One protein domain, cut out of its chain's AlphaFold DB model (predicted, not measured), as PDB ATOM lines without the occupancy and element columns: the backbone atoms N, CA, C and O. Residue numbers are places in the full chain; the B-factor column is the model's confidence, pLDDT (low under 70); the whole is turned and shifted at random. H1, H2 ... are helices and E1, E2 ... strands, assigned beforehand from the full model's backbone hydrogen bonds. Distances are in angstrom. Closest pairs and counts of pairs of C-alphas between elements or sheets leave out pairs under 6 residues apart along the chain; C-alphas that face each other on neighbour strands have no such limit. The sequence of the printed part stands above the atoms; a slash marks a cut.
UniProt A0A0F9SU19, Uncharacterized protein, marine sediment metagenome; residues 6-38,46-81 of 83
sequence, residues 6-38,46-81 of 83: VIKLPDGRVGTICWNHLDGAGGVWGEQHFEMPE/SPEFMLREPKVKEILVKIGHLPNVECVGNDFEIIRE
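AT A GLANCE: This is residues 6 to 38 and 46 to 81 of the 83 residues of an uncharacterized protein of marine sediment metagenome (UniProt A0A0F9SU19). A small, strongly twisted sheet of five strands curls like part of a barrel, with the one helix, H1, off the sheet beyond its E4 edge. A long stretch without a named element, residues 63 to 76, leads from H1 back past E4 to E5 at the other edge. The printed part has 69 residues with E1, E2, E3, E4, H1 and E5 in chain order, and the sheet order is E4, E3, E2, E1, E5, antiparallel throughout. The class is mixed, helices and strands, with under half of the residues in named elements. The whole is compact, with a radius of gyration of the C-alphas of 12.3 A, and flat, spanning 34 by 33 by 18 A.

IN THESE COORDINATES: E1, residues 6 to 8, begins at C-alpha (-5.784, 41.893, 5.314). E2, residues 14 to 21, measures 20.1 A and bends by 64 degrees at residue 18. E3, residues 24 to 29, measures 16.3 A, and E4 is residues 49 to 51. H1, residues 54 to 62, measures 12.5 A. E5, residues 77 to 80, ends at C-alpha (-9.684, 43.150, 2.544).

HOW THE PARTS SIT: E1, E2 and E3 form a meander, each strand the antiparallel neighbour of the one before. In the hairpin E1 and E2, N 7 and O 15 are 2.9 A apart. In the hairpin E2 and E3, N 26 and O 19 are 2.8 A apart. Edge strand E4 has N 51 2.8 A from O 25 of E3; its residues 49 to 50 also pair, parallel, with residues 70 to 71. Edge strand E5 has O 80 2.8 A from N 6 of E1. H1 is not on the sheet, and every O i to N i+4 pair in it is within hydrogen-bond range.

THE WHOLE: The C-alphas of Asp 11 and Glu 38, the two farthest apart, are 36.1 A apart. Residues 39 to 45 are not printed, with 19.5 A between C-alphas 38 and 46. The link from H1 to E5 is long. Residues 38, 66 and 67 have pLDDT under 70.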
ATOM      1  N   VAL A   6      -6.828  42.624   6.032       97.31
ATOM      2  CA  VAL A   6      -5.784  41.893   5.314       97.31
ATOM      3  C   VAL A   6      -5.023  42.864   4.435       97.31
ATOM      4  O   VAL A   6      -5.619  43.637   3.678       97.31
ATOM      5  N   ILE A   7      -3.702  42.790   4.527       97.62
ATOM      6  CA  ILE A   7      -2.788  43.618   3.761       97.62
ATOM      7  C   ILE A   7      -1.839  42.780   2.911       97.62
ATOM      8  O   ILE A   7      -1.553  41.622   3.223       97.62
ATOM      9  N   LYS A   8      -1.304  43.401   1.865       97.81
ATOM     10  CA  LYS A   8      -0.232  42.865   1.033       97.81
ATOM     11  C   LYS A   8       0.942  43.835   1.003       97.81
ATOM     12  O   LYS A   8       0.764  45.028   0.762       97.81
ATOM     13  N   LEU A   9       2.138  43.314   1.241       96.44
ATOM     14  CA  LEU A   9       3.386  44.064   1.166       96.44
ATOM     15  C   LEU A   9       3.940  44.100  -0.271       96.44
ATOM     16  O   LEU A   9       3.605  43.231  -1.083       96.44
ATOM     17  N   PRO A  10       4.842  45.050  -0.593       95.94
ATOM     18  CA  PRO A  10       5.484  45.146  -1.906       95.94
ATOM     19  C   PRO A  10       6.272  43.893  -2.311       95.94
ATOM     20  O   PRO A  10       6.382  43.591  -3.497       95.94
ATOM     21  N   ASP A  11       6.796  43.145  -1.335       95.31
ATOM     22  CA  ASP A  11       7.496  41.874  -1.557       95.31
ATOM     23  C   ASP A  11       6.549  40.683  -1.812       95.31
ATOM     24  O   ASP A  11       6.998  39.561  -2.041       95.31
ATOM     25  N   GLY A  12       5.235  40.927  -1.802       96.38
ATOM     26  CA  GLY A  12       4.197  39.941  -2.064       96.38
ATOM     27  C   GLY A  12       3.691  39.199  -0.830       96.38
ATOM     28  O   GLY A  12       2.712  38.461  -0.962       96.38
ATOM     29  N   ARG A  13       4.286  39.392   0.356       97.00
ATOM     30  CA  ARG A  13       3.781  38.786   1.595       97.00
ATOM     31  C   ARG A  13       2.410  39.344   1.957       97.00
ATOM     32  O   ARG A  13       2.135  40.529   1.779       97.00
ATOM     33  N   VAL A  14       1.560  38.477   2.497       98.00
ATOM     34  CA  VAL A  14       0.197  38.802   2.930       98.00
ATOM     35  C   VAL A  14       0.088  38.573   4.426       98.00
ATOM     36  O   VAL A  14       0.593  37.568   4.930       98.00
ATOM     37  N   GLY A  15      -0.572  39.489   5.126       97.06
ATOM     38  CA  GLY A  15      -0.768  39.399   6.567       97.06
ATOM     39  C   GLY A  15      -2.118  39.944   7.011       97.06
ATOM     40  O   GLY A  15      -2.724  40.773   6.333       97.06
ATOM     41  N   THR A  16      -2.566  39.479   8.170       97.12
ATOM     42  CA  THR A  16      -3.817  39.894   8.805       97.12
ATOM     43  C   THR A  16      -3.522  40.670  10.074       97.12
ATOM     44  O   THR A  16      -2.714  40.259  10.903       97.12
ATOM     45  N   ILE A  17      -4.206  41.794  10.239       95.00
ATOM     46  CA  ILE A  17      -4.048  42.684  11.380       95.00
ATOM     47  C   ILE A  17      -4.739  42.070  12.594       95.00
ATOM     48  O   ILE A  17      -5.955  41.880  12.598       95.00
ATOM     49  N   CYS A  18      -3.952  41.783  13.628       92.12
ATOM     50  CA  CYS A  18      -4.426  41.285  14.917       92.12
ATOM     51  C   CYS A  18      -4.418  42.374  15.998       92.12
ATOM     52  O   CYS A  18      -5.002  42.188  17.057       92.12
ATOM     53  N   TRP A  19      -3.759  43.510  15.754       87.19
ATOM     54  CA  TRP A  19      -3.594  44.563  16.749       87.19
ATOM     55  C   TRP A  19      -3.417  45.936  16.093       87.19
ATOM     56  O   TRP A  19      -2.816  46.057  15.026       87.19
ATOM     57  N   ASN A  20      -3.912  46.998  16.726       87.38
ATOM     58  CA  ASN A  20      -3.706  48.367  16.258       87.38
ATOM     59  C   ASN A  20      -3.723  49.357  17.421       87.38
ATOM     60  O   ASN A  20      -4.685  49.404  18.186       87.38
ATOM     61  N   HIS A  21      -2.691  50.190  17.507       84.38
ATOM     62  CA  HIS A  21      -2.534  51.197  18.548       84.38
ATOM     63  C   HIS A  21      -1.827  52.449  17.996       84.38
ATOM     64  O   HIS A  21      -1.547  52.551  16.802       84.38
ATOM     65  N   LEU A  22      -1.566  53.438  18.853       81.81
ATOM     66  CA  LEU A  22      -0.958  54.720  18.465       81.81
ATOM     67  C   LEU A  22       0.457  54.582  17.883       81.81
ATOM     68  O   LEU A  22       0.887  55.430  17.108       81.81
ATOM     69  N   ASP A  23       1.189  53.537  18.257       80.25
ATOM     70  CA  ASP A  23       2.572  53.284  17.847       80.25
ATOM     71  C   ASP A  23       2.695  52.355  16.625       80.25
ATOM     72  O   ASP A  23       3.815  52.046  16.199       80.25
ATOM     73  N   GLY A  24       1.567  51.918  16.057       88.12
ATOM     74  CA  GLY A  24       1.511  51.143  14.821       88.12
ATOM     75  C   GLY A  24       0.385  50.112  14.796       88.12
ATOM     76  O   GLY A  24      -0.423  50.003  15.718       88.12
ATOM     77  N   ALA A  25       0.366  49.315  13.731       91.88
ATOM     78  CA  ALA A  25      -0.481  48.131  13.635       91.88
ATOM     79  C   ALA A  25       0.375  46.865  13.649       91.88
ATOM     80  O   ALA A  25       1.498  46.863  13.156       91.88
ATOM     81  N   GLY A  26      -0.144  45.805  14.250       92.94
ATOM     82  CA  GLY A  26       0.504  44.513  14.386       92.94
ATOM     83  C   GLY A  26      -0.306  43.468  13.644       92.94
ATOM     84  O   GLY A  26      -1.540  43.501  13.659       92.94
ATOM     85  N   GLY A  27       0.385  42.554  12.984       94.31
ATOM     86  CA  GLY A  27      -0.260  41.479  12.258       94.31
ATOM     87  C   GLY A  27       0.509  40.177  12.329       94.31
ATOM     88  O   GLY A  27       1.649  40.112  12.793       94.31
ATOM     89  N   VAL A  28      -0.161  39.141  11.854       95.56
ATOM     90  CA  VAL A  28       0.378  37.798  11.656       95.56
ATOM     91  C   VAL A  28       0.328  37.463  10.174       95.56
ATOM     92  O   VAL A  28      -0.510  37.990   9.434       95.56
ATOM     93  N   TRP A  29       1.232  36.614   9.717       96.69
ATOM     94  CA  TRP A  29       1.302  36.229   8.320       96.69
ATOM     95  C   TRP A  29       0.124  35.339   7.912       96.69
ATOM     96  O   TRP A  29      -0.435  34.567   8.698       96.69
ATOM     97  N   GLY A  30      -0.246  35.458   6.638       96.75
ATOM     98  CA  GLY A  30      -1.392  34.778   6.049       96.75
ATOM     99  C   GLY A  30      -2.725  35.484   6.300       96.75
ATOM    100  O   GLY A  30      -2.828  36.475   7.027       96.75
ATOM    101  N   GLU A  31      -3.763  34.957   5.657       96.19
ATOM    102  CA  GLU A  31      -5.145  35.370   5.882       96.19
ATOM    103  C   GLU A  31      -5.729  34.613   7.072       96.19
ATOM    104  O   GLU A  31      -5.833  33.388   7.045       96.19
ATOM    105  N   GLN A  32      -6.120  35.345   8.108       92.94
ATOM    106  CA  GLN A  32      -6.689  34.797   9.333       92.94
ATOM    107  C   GLN A  32      -7.961  35.563   9.714       92.94
ATOM    108  O   GLN A  32      -8.284  36.602   9.131       92.94
ATOM    109  N   HIS A  33      -8.703  35.030  10.679       91.25
ATOM    110  CA  HIS A  33      -9.851  35.701  11.271       91.25
ATOM    111  C   HIS A  33      -9.789  35.554  12.790       91.25
ATOM    112  O   HIS A  33      -9.602  34.452  13.301       91.25
ATOM    113  N   PHE A  34      -9.931  36.674  13.486       89.06
ATOM    114  CA  PHE A  34      -9.887  36.793  14.932       89.06
ATOM    115  C   PHE A  34     -11.237  37.275  15.437       89.06
ATOM    116  O   PHE A  34     -11.790  38.256  14.933       89.06
ATOM    117  N   GLU A  35     -11.724  36.617  16.478       86.31
ATOM    118  CA  GLU A  35     -12.927  37.024  17.188       86.31
ATOM    119  C   GLU A  35     -12.524  37.786  18.451       86.31
ATOM    120  O   GLU A  35     -11.771  37.286  19.289       86.31
ATOM    121  N   MET A  36     -13.013  39.021  18.591       77.88
ATOM    122  CA  MET A  36     -12.904  39.753  19.851       77.88
ATOM    123  C   MET A  36     -13.982  39.243  20.812       77.88
ATOM    124  O   MET A  36     -15.164  39.337  20.474       77.88
ATOM    125  N   PRO A  37     -13.628  38.753  22.010       72.06
ATOM    126  CA  PRO A  37     -14.632  38.402  23.002       72.06
ATOM    127  C   PRO A  37     -15.378  39.651  23.487       72.06
ATOM    128  O   PRO A  37     -14.813  40.750  23.574       72.06
ATOM    129  N   GLU A  38     -16.654  39.471  23.844       64.25
ATOM    130  CA  GLU A  38     -17.454  40.500  24.514       64.25
ATOM    131  C   GLU A  38     -16.745  40.932  25.808       64.25
ATOM    132  O   GLU A  38     -16.651  40.170  26.767       64.25
ATOM    133  N   SER A  46       0.135  37.285  19.527       89.00
ATOM    134  CA  SER A  46       1.273  38.200  19.479       89.00
ATOM    135  C   SER A  46       1.626  38.502  18.015       89.00
ATOM    136  O   SER A  46       1.738  37.559  17.230       89.00
ATOM    137  N   PRO A  47       1.806  39.779  17.629       91.12
ATOM    138  CA  PRO A  47       2.163  40.135  16.259       91.12
ATOM    139  C   PRO A  47       3.489  39.504  15.815       91.12
ATOM    140  O   PRO A  47       4.472  39.531  16.555       91.12
ATOM    141  N   GLU A  48       3.535  39.002  14.581       93.44
ATOM    142  CA  GLU A  48       4.758  38.536  13.906       93.44
ATOM    143  C   GLU A  48       5.440  39.674  13.135       93.44
ATOM    144  O   GLU A  48       6.667  39.696  12.986       93.44
ATOM    145  N   PHE A  49       4.651  40.661  12.703       92.75
ATOM    146  CA  PHE A  49       5.137  41.889  12.090       92.75
ATOM    147  C   PHE A  49       4.410  43.130  12.613       92.75
ATOM    148  O   PHE A  49       3.294  43.071  13.129       92.75
ATOM    149  N   MET A  50       5.051  44.279  12.419       92.81
ATOM    150  CA  MET A  50       4.537  45.605  12.720       92.81
ATOM    151  C   MET A  50       4.577  46.504  11.488       92.81
ATOM    152  O   MET A  50       5.616  46.643  10.836       92.81
ATOM    153  N   LEU A  51       3.466  47.193  11.256       92.62
ATOM    154  CA  LEU A  51       3.337  48.326  10.353       92.62
ATOM    155  C   LEU A  51       3.588  49.606  11.138       92.62
ATOM    156  O   LEU A  51       2.714  50.103  11.856       92.62
ATOM    157  N   ARG A  52       4.826  50.080  11.072       88.69
ATOM    158  CA  ARG A  52       5.257  51.331  11.690       88.69
ATOM    159  C   ARG A  52       6.468  51.874  10.948       88.69
ATOM    160  O   ARG A  52       7.235  51.118  10.350       88.69
ATOM    161  N   GLU A  53       6.684  53.181  11.045       82.19
ATOM    162  CA  GLU A  53       7.894  53.785  10.496       82.19
ATOM    163  C   GLU A  53       9.148  53.247  11.206       82.19
ATOM    164  O   GLU A  53       9.151  53.119  12.438       82.19
ATOM    165  N   PRO A  54      10.259  53.037  10.477       76.12
ATOM    166  CA  PRO A  54      11.538  52.660  11.077       76.12
ATOM    167  C   PRO A  54      11.970  53.591  12.221       76.12
ATOM    168  O   PRO A  54      12.473  53.132  13.244       76.12
ATOM    169  N   LYS A  55      11.679  54.895  12.113       81.62
ATOM    170  CA  LYS A  55      11.978  55.886  13.156       81.62
ATOM    171  C   LYS A  55      11.220  55.631  14.465       81.62
ATOM    172  O   LYS A  55      11.770  55.847  15.543       81.62
ATOM    173  N   VAL A  56       9.978  55.146  14.397       82.81
ATOM    174  CA  VAL A  56       9.202  54.760  15.590       82.81
ATOM    175  C   VAL A  56       9.838  53.537  16.249       82.81
ATOM    176  O   VAL A  56      10.015  53.531  17.466       82.81
ATOM    177  N   LYS A  57      10.275  52.544  15.459       81.25
ATOM    178  CA  LYS A  57      11.041  51.397  15.975       81.25
ATOM    179  C   LYS A  57      12.313  51.850  16.695       81.25
ATOM    180  O   LYS A  57      12.573  51.385  17.799       81.25
ATOM    181  N   GLU A  58      13.082  52.771  16.117       83.19
ATOM    182  CA  GLU A  58      14.293  53.302  16.759       83.19
ATOM    183  C   GLU A  58      14.005  53.966  18.111       83.19
ATOM    184  O   GLU A  58      14.767  53.784  19.060       83.19
ATOM    185  N   ILE A  59      12.913  54.728  18.218       85.81
ATOM    186  CA  ILE A  59      12.498  55.362  19.478       85.81
ATOM    187  C   ILE A  59      12.118  54.300  20.512       85.81
ATOM    188  O   ILE A  59      12.588  54.371  21.646       85.81
ATOM    189  N   LEU A  60      11.320  53.301  20.122       82.31
ATOM    190  CA  LEU A  60      10.893  52.216  21.009       82.31
ATOM    191  C   LEU A  60      12.082  51.414  21.548       82.31
ATOM    192  O   LEU A  60      12.176  51.183  22.752       82.31
ATOM    193  N   VAL A  61      13.046  51.093  20.683       82.56
ATOM    194  CA  VAL A  61      14.294  50.435  21.086       82.56
ATOM    195  C   VAL A  61      15.076  51.301  22.080       82.56
ATOM    196  O   VAL A  61      15.540  50.791  23.099       82.56
ATOM    197  N   LYS A  62      15.188  52.615  21.838       85.38
ATOM    198  CA  LYS A  62      15.896  53.546  22.741       85.38
ATOM    199  C   LYS A  62      15.271  53.633  24.134       85.38
ATOM    200  O   LYS A  62      16.005  53.831  25.097       85.38
ATOM    201  N   ILE A  63      13.953  53.479  24.252       85.69
ATOM    202  CA  ILE A  63      13.249  53.480  25.546       85.69
ATOM    203  C   ILE A  63      13.164  52.083  26.190       85.69
ATOM    204  O   ILE A  63      12.443  51.904  27.167       85.69
ATOM    205  N   GLY A  64      13.895  51.092  25.662       76.88
ATOM    206  CA  GLY A  64      13.972  49.735  26.213       76.88
ATOM    207  C   GLY A  64      12.828  48.806  25.799       76.88
ATOM    208  O   GLY A  64      12.726  47.695  26.315       76.88
ATOM    209  N   HIS A  65      11.975  49.222  24.862       74.25
ATOM    210  CA  HIS A  65      10.916  48.385  24.312       74.25
ATOM    211  C   HIS A  65      11.482  47.580  23.130       74.25
ATOM    212  O   HIS A  65      11.674  48.109  22.035       74.25
ATOM    213  N   LEU A  66      11.805  46.305  23.371       60.28
ATOM    214  CA  LEU A  66      12.448  45.393  22.412       60.28
ATOM    215  C   LEU A  66      11.467  44.317  21.907       60.28
ATOM    216  O   LEU A  66      11.583  43.155  22.303       60.28
ATOM    217  N   PRO A  67      10.492  44.641  21.038       65.75
ATOM    218  CA  PRO A  67       9.723  43.596  20.388       65.75
ATOM    219  C   PRO A  67      10.635  42.898  19.368       65.75
ATOM    220  O   PRO A  67      11.105  43.529  18.419       65.75
ATOM    221  N   ASN A  68      10.879  41.594  19.544       71.88
ATOM    222  CA  ASN A  68      11.482  40.702  18.536       71.88
ATOM    223  C   ASN A  68      10.518  40.484  17.351       71.88
ATOM    224  O   ASN A  68      10.256  39.359  16.943       71.88
ATOM    225  N   VAL A  69       9.940  41.568  16.842       82.75
ATOM    226  CA  VAL A  69       8.876  41.578  15.845       82.75
ATOM    227  C   VAL A  69       9.393  42.329  14.625       82.75
ATOM    228  O   VAL A  69      10.021  43.392  14.739       82.75
ATOM    229  N   GLU A  70       9.173  41.758  13.446       87.81
ATOM    230  CA  GLU A  70       9.616  42.358  12.193       87.81
ATOM    231  C   GLU A  70       8.912  43.705  11.984       87.81
ATOM    232  O   GLU A  70       7.726  43.843  12.247       87.81
ATOM    233  N   CYS A  71       9.625  44.729  11.521       89.81
ATOM    234  CA  CYS A  71       9.025  46.026  11.213       89.81
ATOM    235  C   CYS A  71       9.080  46.217   9.707       89.81
ATOM    236  O   CYS A  71      10.161  46.453   9.168       89.81
ATOM    237  N   VAL A  72       7.930  46.096   9.055       90.62
ATOM    238  CA  VAL A  72       7.836  46.024   7.588       90.62
ATOM    239  C   VAL A  72       7.491  47.369   6.945       90.62
ATOM    240  O   VAL A  72       7.419  47.472   5.728       90.62
ATOM    241  N   GLY A  73       7.354  48.422   7.757       88.69
ATOM    242  CA  GLY A  73       7.126  49.785   7.283       88.69
ATOM    243  C   GLY A  73       5.649  50.116   7.091       88.69
ATOM    244  O   GLY A  73       4.780  49.498   7.703       88.69
ATOM    245  N   ASN A  74       5.384  51.124   6.261       89.00
ATOM    246  CA  ASN A  74       4.038  51.652   6.011       89.00
ATOM    247  C   ASN A  74       3.579  51.481   4.557       89.00
ATOM    248  O   ASN A  74       2.464  51.876   4.228       89.00
ATOM    249  N   ASP A  75       4.416  50.898   3.698       92.75
ATOM    250  CA  ASP A  75       4.054  50.627   2.311       92.75
ATOM    251  C   ASP A  75       3.320  49.288   2.250       92.75
ATOM    252  O   ASP A  75       3.925  48.225   2.383       92.75
ATOM    253  N   PHE A  76       2.000  49.340   2.095       94.81
ATOM    254  CA  PHE A  76       1.144  48.167   1.960       94.81
ATOM    255  C   PHE A  76      -0.132  48.506   1.189       94.81
ATOM    256  O   PHE A  76      -0.578  49.651   1.142       94.81
ATOM    257  N   GLU A  77      -0.742  47.480   0.609       97.44
ATOM    258  CA  GLU A  77      -2.073  47.535   0.011       97.44
ATOM    259  C   GLU A  77      -3.071  46.848   0.946       97.44
ATOM    260  O   GLU A  77      -2.794  45.757   1.442       97.44
ATOM    261  N   ILE A  78      -4.238  47.453   1.182       97.00
ATOM    262  CA  ILE A  78      -5.349  46.771   1.858       97.00
ATOM    263  C   ILE A  78      -6.108  45.959   0.813       97.00
ATOM    264  O   ILE A  78      -6.711  46.527  -0.094       97.00
ATOM    265  N   ILE A  79      -6.106  44.636   0.965       97.06
ATOM    266  CA  ILE A  79      -6.801  43.722   0.045       97.06
ATOM    267  C   ILE A  79      -8.172  43.289   0.579       97.06
ATOM    268  O   ILE A  79      -9.049  42.919  -0.199       97.06
ATOM    269  N   ARG A  80      -8.381  43.362   1.901       97.06
ATOM    270  CA  ARG A  80      -9.684  43.150   2.544       97.06
ATOM    271  C   ARG A  80      -9.798  44.008   3.796       97.06
ATOM    272  O   ARG A  80      -8.956  43.920   4.685       97.06
ATOM    273  N   GLU A  81     -10.855  44.808   3.878       94.75
ATOM    274  CA  GLU A  81     -11.171  45.554   5.096       94.75
ATOM    275  C   GLU A  81     -11.645  44.614   6.203       94.75
ATOM    276  O   GLU A  81     -12.389  43.661   5.962       94.75
TER     277      GLU A  81